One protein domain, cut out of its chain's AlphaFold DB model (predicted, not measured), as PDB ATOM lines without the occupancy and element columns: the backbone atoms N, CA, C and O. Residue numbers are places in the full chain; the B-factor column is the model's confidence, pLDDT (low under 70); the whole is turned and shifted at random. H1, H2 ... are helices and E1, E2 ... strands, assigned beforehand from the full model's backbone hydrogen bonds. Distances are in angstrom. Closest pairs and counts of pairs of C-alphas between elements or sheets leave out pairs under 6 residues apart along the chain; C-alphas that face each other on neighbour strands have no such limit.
ATOM      1  N   LEU A 123     146.858 210.576 167.142       97.00
ATOM      2  CA  LEU A 123     147.194 211.951 167.474       97.00
ATOM      3  C   LEU A 123     145.898 212.752 167.463       97.00
ATOM      4  O   LEU A 123     145.204 212.778 166.445       97.00
ATOM      5  N   THR A 124     145.580 213.408 168.572       96.50
ATOM      6  CA  THR A 124     144.381 214.237 168.716       96.50
ATOM      7  C   THR A 124     144.743 215.713 168.859       96.50
ATOM      8  O   THR A 124     145.841 216.063 169.293       96.50
ATOM      9  N   ASN A 125     143.829 216.596 168.461       94.25
ATOM     10  CA  ASN A 125     143.950 218.032 168.708       94.25
ATOM     11  C   ASN A 125     143.439 218.401 170.121       94.25
ATOM     12  O   ASN A 125     142.929 217.559 170.861       94.25
ATOM     13  N   GLY A 126     143.515 219.688 170.480       90.94
ATOM     14  CA  GLY A 126     143.023 220.190 171.772       90.94
ATOM     15  C   GLY A 126     141.511 220.037 172.004       90.94
ATOM     16  O   GLY A 126     141.077 220.108 173.148       90.94
ATOM     17  N   SER A 127     140.713 219.794 170.955       91.50
ATOM     18  CA  SER A 127     139.277 219.487 171.060       91.50
ATOM     19  C   SER A 127     138.981 217.982 171.120       91.50
ATOM     20  O   SER A 127     137.817 217.594 171.120       91.50
ATOM     21  N   GLY A 128     140.010 217.125 171.143       90.31
ATOM     22  CA  GLY A 128     139.874 215.667 171.164       90.31
ATOM     23  C   GLY A 128     139.592 215.027 169.799       90.31
ATOM     24  O   GLY A 128     139.415 213.814 169.717       90.31
ATOM     25  N   SER A 129     139.572 215.805 168.716       95.81
ATOM     26  CA  SER A 129     139.386 215.287 167.359       95.81
ATOM     27  C   SER A 129     140.666 214.615 166.861       95.81
ATOM     28  O   SER A 129     141.764 215.142 167.047       95.81
ATOM     29  N   ILE A 130     140.528 213.463 166.205       96.94
ATOM     30  CA  ILE A 130     141.653 212.701 165.650       96.94
ATOM     31  C   ILE A 130     142.218 213.438 164.431       96.94
ATOM     32  O   ILE A 130     141.508 213.680 163.460       96.94
ATOM     33  N   ILE A 131     143.507 213.771 164.490       97.12
ATOM     34  CA  ILE A 131     144.287 214.336 163.383       97.12
ATOM     35  C   ILE A 131     144.938 213.212 162.573       97.12
ATOM     36  O   ILE A 131     144.966 213.255 161.346       97.12
ATOM     37  N   LEU A 132     145.487 212.210 163.263       96.75
ATOM     38  CA  LEU A 132     146.182 211.085 162.646       96.75
ATOM     39  C   LEU A 132     145.904 209.806 163.428       96.75
ATOM     40  O   LEU A 132     145.792 209.826 164.651       96.75
ATOM     41  N   GLN A 133     145.806 208.690 162.716       96.38
ATOM     42  CA  GLN A 133     145.547 207.380 163.293       96.38
ATOM     43  C   GLN A 133     146.321 206.311 162.525       96.38
ATOM     44  O   GLN A 133     146.296 206.280 161.296       96.38
ATOM     45  N   THR A 134     146.976 205.405 163.248       96.06
ATOM     46  CA  THR A 134     147.583 204.215 162.643       96.06
ATOM     47  C   THR A 134     146.510 203.238 162.160       96.06
ATOM     48  O   THR A 134     145.459 203.081 162.790       96.06
ATOM     49  N   THR A 135     146.797 202.503 161.087       92.44
ATOM     50  CA  THR A 135     145.896 201.478 160.530       92.44
ATOM     51  C   THR A 135     145.591 200.356 161.521       92.44
ATOM     52  O   THR A 135     144.479 199.833 161.499       92.44
ATOM     53  N   GLY A 136     146.535 200.035 162.415       91.25
ATOM     54  CA  GLY A 136     146.429 198.921 163.366       91.25
ATOM     55  C   GLY A 136     146.585 197.543 162.716       91.25
ATOM     56  O   GLY A 136     146.425 196.531 163.384       91.25
ATOM     57  N   THR A 137     146.893 197.515 161.418       91.06
ATOM     58  CA  THR A 137     147.060 196.324 160.580       91.06
ATOM     59  C   THR A 137     148.184 196.588 159.582       91.06
ATOM     60  O   THR A 137     148.399 197.746 159.195       91.06
ATOM     61  N   GLU A 138     148.883 195.551 159.121       88.94
ATOM     62  CA  GLU A 138     149.748 195.700 157.953       88.94
ATOM     63  C   GLU A 138     148.942 196.039 156.693       88.94
ATOM     64  O   GLU A 138     147.746 195.753 156.572       88.94
ATOM     65  N   GLN A 139     149.614 196.678 155.737       86.19
ATOM     66  CA  GLN A 139     149.082 196.826 154.393       86.19
ATOM     67  C   GLN A 139     149.135 195.467 153.691       86.19
ATOM     68  O   GLN A 139     150.191 194.842 153.616       86.19
ATOM     69  N   VAL A 140     148.003 195.036 153.136       83.00
ATOM     70  CA  VAL A 140     147.940 193.822 152.319       83.00
ATOM     71  C   VAL A 140     148.697 194.075 151.016       83.00
ATOM     72  O   VAL A 140     148.296 194.921 150.218       83.00
ATOM     73  N   TYR A 141     149.810 193.368 150.821       78.12
ATOM     74  CA  TYR A 141     150.604 193.453 149.591       78.12
ATOM     75  C   TYR A 141     149.990 192.616 148.458       78.12
ATOM     76  O   TYR A 141     150.003 193.026 147.301       78.12
ATOM     77  N   ASP A 142     149.416 191.464 148.802       83.81
ATOM     78  CA  ASP A 142     148.785 190.529 147.876       83.81
ATOM     79  C   ASP A 142     147.508 189.976 148.520       83.81
ATOM     80  O   ASP A 142     147.550 189.373 149.591       83.81
ATOM     81  N   ALA A 143     146.362 190.204 147.875       80.62
ATOM     82  CA  ALA A 143     145.048 189.815 148.386       80.62
ATOM     83  C   ALA A 143     144.834 188.291 148.446       80.62
ATOM     84  O   ALA A 143     143.873 187.836 149.062       80.62
ATOM     85  N   THR A 144     145.708 187.508 147.808       84.56
ATOM     86  CA  THR A 144     145.697 186.044 147.899       84.56
ATOM     87  C   THR A 144     146.414 185.524 149.147       84.56
ATOM     88  O   THR A 144     146.265 184.348 149.485       84.56
ATOM     89  N   GLN A 145     147.166 186.378 149.856       81.88
ATOM     90  CA  GLN A 145     147.863 185.975 151.072       81.88
ATOM     91  C   GLN A 145     146.878 185.711 152.218       81.88
ATOM     92  O   GLN A 145     145.937 186.484 152.422       81.88
ATOM     93  N   PRO A 146     147.094 184.642 153.007       84.00
ATOM     94  CA  PRO A 146     146.295 184.397 154.196       84.00
ATOM     95  C   PRO A 146     146.420 185.555 155.191       84.00
ATOM     96  O   PRO A 146     147.499 186.123 155.372       84.00
ATOM     97  N   LYS A 147     145.321 185.868 155.879       83.06
ATOM     98  CA  LYS A 147     145.294 186.886 156.933       83.06
ATOM     99  C   LYS A 147     146.292 186.525 158.044       83.06
ATOM    100  O   LYS A 147     146.283 185.403 158.548       83.06
ATOM    101  N   THR A 148     147.114 187.487 158.446       85.69
ATOM    102  CA  THR A 148     147.981 187.404 159.630       85.69
ATOM    103  C   THR A 148     147.336 188.095 160.828       85.69
ATOM    104  O   THR A 148     146.389 188.872 160.687       85.69
ATOM    105  N   VAL A 149     147.857 187.828 162.026       92.31
ATOM    106  CA  VAL A 149     147.474 188.594 163.218       92.31
ATOM    107  C   VAL A 149     147.905 190.054 163.092       92.31
ATOM    108  O   VAL A 149     148.929 190.350 162.481       92.31
ATOM    109  N   ASN A 150     147.140 190.956 163.705       94.00
ATOM    110  CA  ASN A 150     147.471 192.380 163.734       94.00
ATOM    111  C   ASN A 150     148.764 192.638 164.539       94.00
ATOM    112  O   ASN A 150     149.016 191.932 165.521       94.00
ATOM    113  N   PRO A 151     149.548 193.684 164.212       94.88
ATOM    114  CA  PRO A 151     150.730 194.055 164.982       94.88
ATOM    115  C   PRO A 151     150.408 194.319 166.455       94.88
ATOM    116  O   PRO A 151     149.507 195.091 166.793       94.88
ATOM    117  N   PHE A 152     151.176 193.708 167.354       96.19
ATOM    118  CA  PHE A 152     151.014 193.882 168.795       96.19
ATOM    119  C   PHE A 152     152.297 193.548 169.560       96.19
ATOM    120  O   PHE A 152     153.213 192.906 169.040       96.19
ATOM    121  N   LEU A 153     152.352 193.974 170.821       96.62
ATOM    122  CA  LEU A 153     153.381 193.570 171.771       96.62
ATOM    123  C   LEU A 153     152.796 192.518 172.715       96.62
ATOM    124  O   LEU A 153     152.012 192.843 173.608       96.62
ATOM    125  N   ALA A 154     153.174 191.255 172.510       96.88
ATOM    126  CA  ALA A 154     152.717 190.149 173.346       96.88
ATOM    127  C   ALA A 154     152.995 190.405 174.835       96.88
ATOM    128  O   ALA A 154     154.062 190.907 175.190       96.88
ATOM    129  N   TYR A 155     152.032 190.026 175.680       97.12
ATOM    130  CA  TYR A 155     152.040 190.183 177.141       97.12
ATOM    131  C   TYR A 155     151.927 191.625 177.664       97.12
ATOM    132  O   TYR A 155     152.005 191.842 178.871       97.12
ATOM    133  N   THR A 156     151.684 192.606 176.791       95.19
ATOM    134  CA  THR A 156     151.377 193.978 177.226       95.19
ATOM    135  C   THR A 156     150.005 194.022 177.910       95.19
ATOM    136  O   THR A 156     149.058 193.428 177.385       95.19
ATOM    137  N   PRO A 157     149.854 194.720 179.051       94.31
ATOM    138  CA  PRO A 157     148.550 194.944 179.663       94.31
ATOM    139  C   PRO A 157     147.592 195.665 178.710       94.31
ATOM    140  O   PRO A 157     147.992 196.573 177.982       94.31
ATOM    141  N   ASN A 158     146.313 195.299 178.747       94.00
ATOM    142  CA  ASN A 158     145.286 196.041 178.023       94.00
ATOM    143  C   ASN A 158     145.075 197.418 178.675       94.00
ATOM    144  O   ASN A 158     144.917 197.511 179.894       94.00
ATOM    145  N   GLY A 159     145.041 198.475 177.868       94.00
ATOM    146  CA  GLY A 159     144.718 199.816 178.327       94.00
ATOM    147  C   GLY A 159     144.860 200.868 177.235       94.00
ATOM    148  O   GLY A 159     145.673 200.740 176.322       94.00
ATOM    149  N   THR A 160     144.087 201.943 177.372       95.12
ATOM    150  CA  THR A 160     144.208 203.146 176.544       95.12
ATOM    151  C   THR A 160     144.806 204.257 177.392       95.12
ATOM    152  O   THR A 160     144.252 204.611 178.431       95.12
ATOM    153  N   VAL A 161     145.925 204.820 176.941       94.69
ATOM    154  CA  VAL A 161     146.595 205.952 177.593       94.69
ATOM    155  C   VAL A 161     146.662 207.140 176.642       94.69
ATOM    156  O   VAL A 161     146.796 206.972 175.432       94.69
ATOM    157  N   SER A 162     146.578 208.350 177.188       94.94
ATOM    158  CA  SER A 162     146.739 209.593 176.440       94.94
ATOM    159  C   SER A 162     147.684 210.531 177.186       94.94
ATOM    160  O   SER A 162     147.722 210.556 178.416       94.94
ATOM    161  N   SER A 163     148.484 211.288 176.438       95.62
ATOM    162  CA  SER A 163     149.394 212.283 176.997       95.62
ATOM    163  C   SER A 163     149.595 213.420 176.010       95.62
ATOM    164  O   SER A 163     149.646 213.204 174.801       95.62
ATOM    165  N   THR A 164     149.751 214.635 176.530       95.00
ATOM    166  CA  THR A 164     150.173 215.799 175.739       95.00
ATOM    167  C   THR A 164     151.689 215.845 175.543       95.00
ATOM    168  O   THR A 164     152.184 216.670 174.777       95.00
ATOM    169  N   LYS A 165     152.438 214.967 176.227       96.12
ATOM    170  CA  LYS A 165     153.898 214.891 176.174       96.12
ATOM    171  C   LYS A 165     154.327 213.639 175.417       96.12
ATOM    172  O   LYS A 165     154.114 212.524 175.891       96.12
ATOM    173  N   LEU A 166     154.969 213.844 174.270       96.56
ATOM    174  CA  LEU A 166     155.576 212.796 173.453       96.56
ATOM    175  C   LEU A 166     157.083 213.047 173.347       96.56
ATOM    176  O   LEU A 166     157.498 214.116 172.899       96.56
ATOM    177  N   TYR A 167     157.893 212.064 173.730       98.12
ATOM    178  CA  TYR A 167     159.353 212.138 173.649       98.12
ATOM    179  C   TYR A 167     159.931 211.019 172.793       98.12
ATOM    180  O   TYR A 167     159.374 209.928 172.716       98.12
ATOM    181  N   TYR A 168     161.085 211.272 172.178       97.94
ATOM    182  CA  TYR A 168     161.846 210.252 171.465       97.94
ATOM    183  C   TYR A 168     162.952 209.685 172.362       97.94
ATOM    184  O   TYR A 168     163.850 210.416 172.776       97.94
ATOM    185  N   GLY A 169     162.889 208.382 172.642       97.25
ATOM    186  CA  GLY A 169     163.799 207.663 173.541       97.25
ATOM    187  C   GLY A 169     164.902 206.866 172.837       97.25
ATOM    188  O   GLY A 169     165.447 205.941 173.427       97.25
ATOM    189  N   ASN A 170     165.218 207.165 171.570       98.19
ATOM    190  CA  ASN A 170     166.214 206.429 170.780       98.19
ATOM    191  C   ASN A 170     165.986 204.900 170.807       98.19
ATOM    192  O   ASN A 170     164.905 204.452 170.425       98.19
ATOM    193  N   TYR A 171     166.974 204.092 171.210       98.25
ATOM    194  CA  TYR A 171     166.833 202.638 171.299       98.25
ATOM    195  C   TYR A 171     166.253 202.187 172.646       98.25
ATOM    196  O   TYR A 171     166.146 200.984 172.858       98.25
ATOM    197  N   GLY A 172     165.854 203.093 173.542       97.88
ATOM    198  CA  GLY A 172     165.266 202.743 174.838       97.88
ATOM    199  C   GLY A 172     166.245 202.113 175.823       97.88
ATOM    200  O   GLY A 172     165.817 201.462 176.763       97.88
ATOM    201  N   GLN A 173     167.554 202.252 175.596       98.06
ATOM    202  CA  GLN A 173     168.545 201.791 176.564       98.06
ATOM    203  C   GLN A 173     168.497 202.657 177.823       98.06
ATOM    204  O   GLN A 173     168.056 203.809 177.775       98.06
ATOM    205  N   LEU A 174     169.011 202.136 178.938       97.12
ATOM    206  CA  LEU A 174     169.068 202.884 180.192       97.12
ATOM    207  C   LEU A 174     169.753 204.247 179.999       97.12
ATOM    208  O   LEU A 174     169.250 205.261 180.477       97.12
ATOM    209  N   GLU A 175     170.840 204.295 179.230       97.94
ATOM    210  CA  GLU A 175     171.581 205.522 178.934       97.94
ATOM    211  C   GLU A 175     170.771 206.485 178.054       97.94
ATOM    212  O   GLU A 175     170.871 207.702 178.218       97.94
ATOM    213  N   ASP A 176     169.947 205.963 177.136       98.00
ATOM    214  CA  ASP A 176     169.063 206.776 176.295       98.00
ATOM    215  C   ASP A 176     167.999 207.474 177.159       98.00
ATOM    216  O   ASP A 176     167.778 208.681 177.021       98.00
ATOM    217  N   ILE A 177     167.385 206.738 178.093       97.00
ATOM    218  CA  ILE A 177     166.367 207.272 179.007       97.00
ATOM    219  C   ILE A 177     166.984 208.236 180.024       97.00
ATOM    220  O   ILE A 177     166.433 209.312 180.256       97.00
ATOM    221  N   GLN A 178     168.157 207.920 180.579       97.19
ATOM    222  CA  GLN A 178     168.899 208.822 181.468       97.19
ATOM    223  C   GLN A 178     169.303 210.116 180.758       97.19
ATOM    224  O   GLN A 178     169.156 211.210 181.309       97.19
ATOM    225  N   ARG A 179     169.771 210.020 179.509       97.81
ATOM    226  CA  ARG A 179     170.089 211.195 178.698       97.81
ATOM    227  C   ARG A 179     168.842 212.027 178.436       97.81
ATOM    228  O   ARG A 179     168.887 213.242 178.616       97.81
ATOM    229  N   LEU A 180     167.733 211.405 178.047       97.75
ATOM    230  CA  LEU A 180     166.472 212.109 177.840       97.75
ATOM    231  C   LEU A 180     166.028 212.827 179.125       97.75
ATOM    232  O   LEU A 180     165.736 214.021 179.085       97.75
ATOM    233  N   ALA A 181     166.076 212.144 180.270       97.31
ATOM    234  CA  ALA A 181     165.792 212.716 181.582       97.31
ATOM    235  C   ALA A 181     166.691 213.912 181.927       97.31
ATOM    236  O   ALA A 181     166.203 214.893 182.482       97.31
ATOM    237  N   SER A 182     167.976 213.872 181.562       97.81
ATOM    238  CA  SER A 182     168.892 215.004 181.772       97.81
ATOM    239  C   SER A 182     168.533 216.240 180.937       97.81
ATOM    240  O   SER A 182     168.842 217.357 181.341       97.81
ATOM    241  N   ILE A 183     167.862 216.053 179.793       97.00
ATOM    242  CA  ILE A 183     167.472 217.134 178.880       97.00
ATOM    243  C   ILE A 183     166.126 217.742 179.289       97.00
ATOM    244  O   ILE A 183     165.986 218.962 179.297       97.00
ATOM    245  N   VAL A 184     165.127 216.909 179.601       96.38
ATOM    246  CA  VAL A 184     163.741 217.370 179.838       96.38
ATOM    247  C   VAL A 184     163.325 217.373 181.313       96.38
ATOM    248  O   VAL A 184     162.274 217.909 181.651       96.38
ATOM    249  N   GLY A 185     164.135 216.787 182.195       95.50
ATOM    250  CA  GLY A 185     163.839 216.606 183.614       95.50
ATOM    251  C   GLY A 185     162.935 215.401 183.907       95.50
ATOM    252  O   GLY A 185     161.958 215.137 183.205       95.50
ATOM    253  N   ASN A 186     163.215 214.697 185.011       93.25
ATOM    254  CA  ASN A 186     162.471 213.498 185.438       93.25
ATOM    255  C   ASN A 186     160.960 213.739 185.590       93.25
ATOM    256  O   ASN A 186     160.150 212.933 185.136       93.25
ATOM    257  N   ALA A 187     160.571 214.877 186.174       92.38
ATOM    258  CA  ALA A 187     159.163 215.235 186.359       92.38
ATOM    259  C   ALA A 187     158.416 215.411 185.025       92.38
ATOM    260  O   ALA A 187     157.198 215.249 184.971       92.38
ATOM    261  N   SER A 188     159.125 215.728 183.935       93.75
ATOM    262  CA  SER A 188     158.489 215.863 182.628       93.75
ATOM    263  C   SER A 188     158.207 214.514 181.964       93.75
ATOM    264  O   SER A 188     157.239 214.413 181.212       93.75
ATOM    265  N   LEU A 189     159.005 213.485 182.273       95.25
ATOM    266  CA  LEU A 189     158.836 212.130 181.742       95.25
ATOM    267  C   LEU A 189     157.676 211.368 182.383       95.25
ATOM    268  O   LEU A 189     157.067 210.517 181.733       95.25
ATOM    269  N   GLN A 190     157.340 211.674 183.635       94.75
ATOM    270  CA  GLN A 190     156.218 211.037 184.312       94.75
ATOM    271  C   GLN A 190     154.900 211.317 183.569       94.75
ATOM    272  O   GLN A 190     154.542 212.469 183.320       94.75
ATOM    273  N   GLY A 191     154.183 210.250 183.199       94.75
ATOM    274  CA  GLY A 191     152.926 210.336 182.443       94.75
ATOM    275  C   GLY A 191     153.090 210.754 180.974       94.75
ATOM    276  O   GLY A 191     152.101 211.082 180.316       94.75
ATOM    277  N   SER A 192     154.318 210.780 180.452       97.00
ATOM    278  CA  SER A 192     154.583 210.993 179.026       97.00
ATOM    279  C   SER A 192     154.514 209.688 178.232       97.00
ATOM    280  O   SER A 192     154.636 208.597 178.790       97.00
ATOM    281  N   ILE A 193     154.334 209.805 176.918       97.75
ATOM    282  CA  ILE A 193     154.514 208.699 175.975       97.75
ATOM    283  C   ILE A 193     155.919 208.825 175.381       97.75
ATOM    284  O   ILE A 193     156.308 209.898 174.919       97.75
ATOM    285  N   ILE A 194     156.687 207.734 175.378       97.75
ATOM    286  CA  ILE A 194     158.030 207.695 174.788       97.75
ATOM    287  C   ILE A 194     158.007 206.764 173.577       97.75
ATOM    288  O   ILE A 194     157.692 205.584 173.700       97.75
ATOM    289  N   ILE A 195     158.359 207.287 172.400       97.62
ATOM    290  CA  ILE A 195     158.536 206.489 171.185       97.62
ATOM    291  C   ILE A 195     159.999 206.060 171.047       97.62
ATOM    292  O   ILE A 195     160.922 206.866 171.180       97.62
ATOM    293  N   MET A 196     160.209 204.772 170.777       98.12
ATOM    294  CA  MET A 196     161.525 204.135 170.717       98.12
ATOM    295  C   MET A 196     161.645 203.284 169.452       98.12
ATOM    296  O   MET A 196     160.654 202.750 168.955       98.12
TER     297      MET A 196
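What this domain is: This is residues 123 to 196 of the 206 residues of the protein "Hypothetical protein" of Adineta steineri (UniProt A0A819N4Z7). There is little regular structure: a small head of parallel strands E2 and E3 with helices H1 and H2, and a long loop, residues 134 to 165, that runs out from E1 and folds back to E2. The printed part has 74 residues, 25 in named elements, ordered E1 E2 H1 H2 E3, mixed in class. It is only just loose, close to extended: radius of gyration of the C-alphas 16.6 A, spans 50 by 34 by 22 A.

Where its parts are: E2 is residues 166 to 168; E3, 193 to 195, ends at C-alpha 195 (158.536, 206.489, 171.185). H1, 174 to 184, is 15.4 A long; H2 is 186 to 189. E1, 130 to 133, begins at C-alpha 130 (141.653, 212.701, 165.650).

How they stand to each other: E2 and E3 are parallel at 30 degrees, with N 167 and O 193 within hydrogen-bond range at 2.9 A. E2, H1, H2 and E3 form a strand-helix-strand unit, parallel strands joined through helices, its crossover right-handed. H1 and H2 are close but not clearly touching; their closest C-alphas, Ala 181 and Leu 189, are 7.0 A apart. In H1 every O i to N i+4 pair is within hydrogen-bond range; H2 is too short for one. E1 pairs with no named strand.

The domain as a whole: The farthest C-alphas, Thr 144 and Gly 185, are 50.4 A apart. The printed part has no cut. The link E1 to E2 is long. No printed residue is under 70.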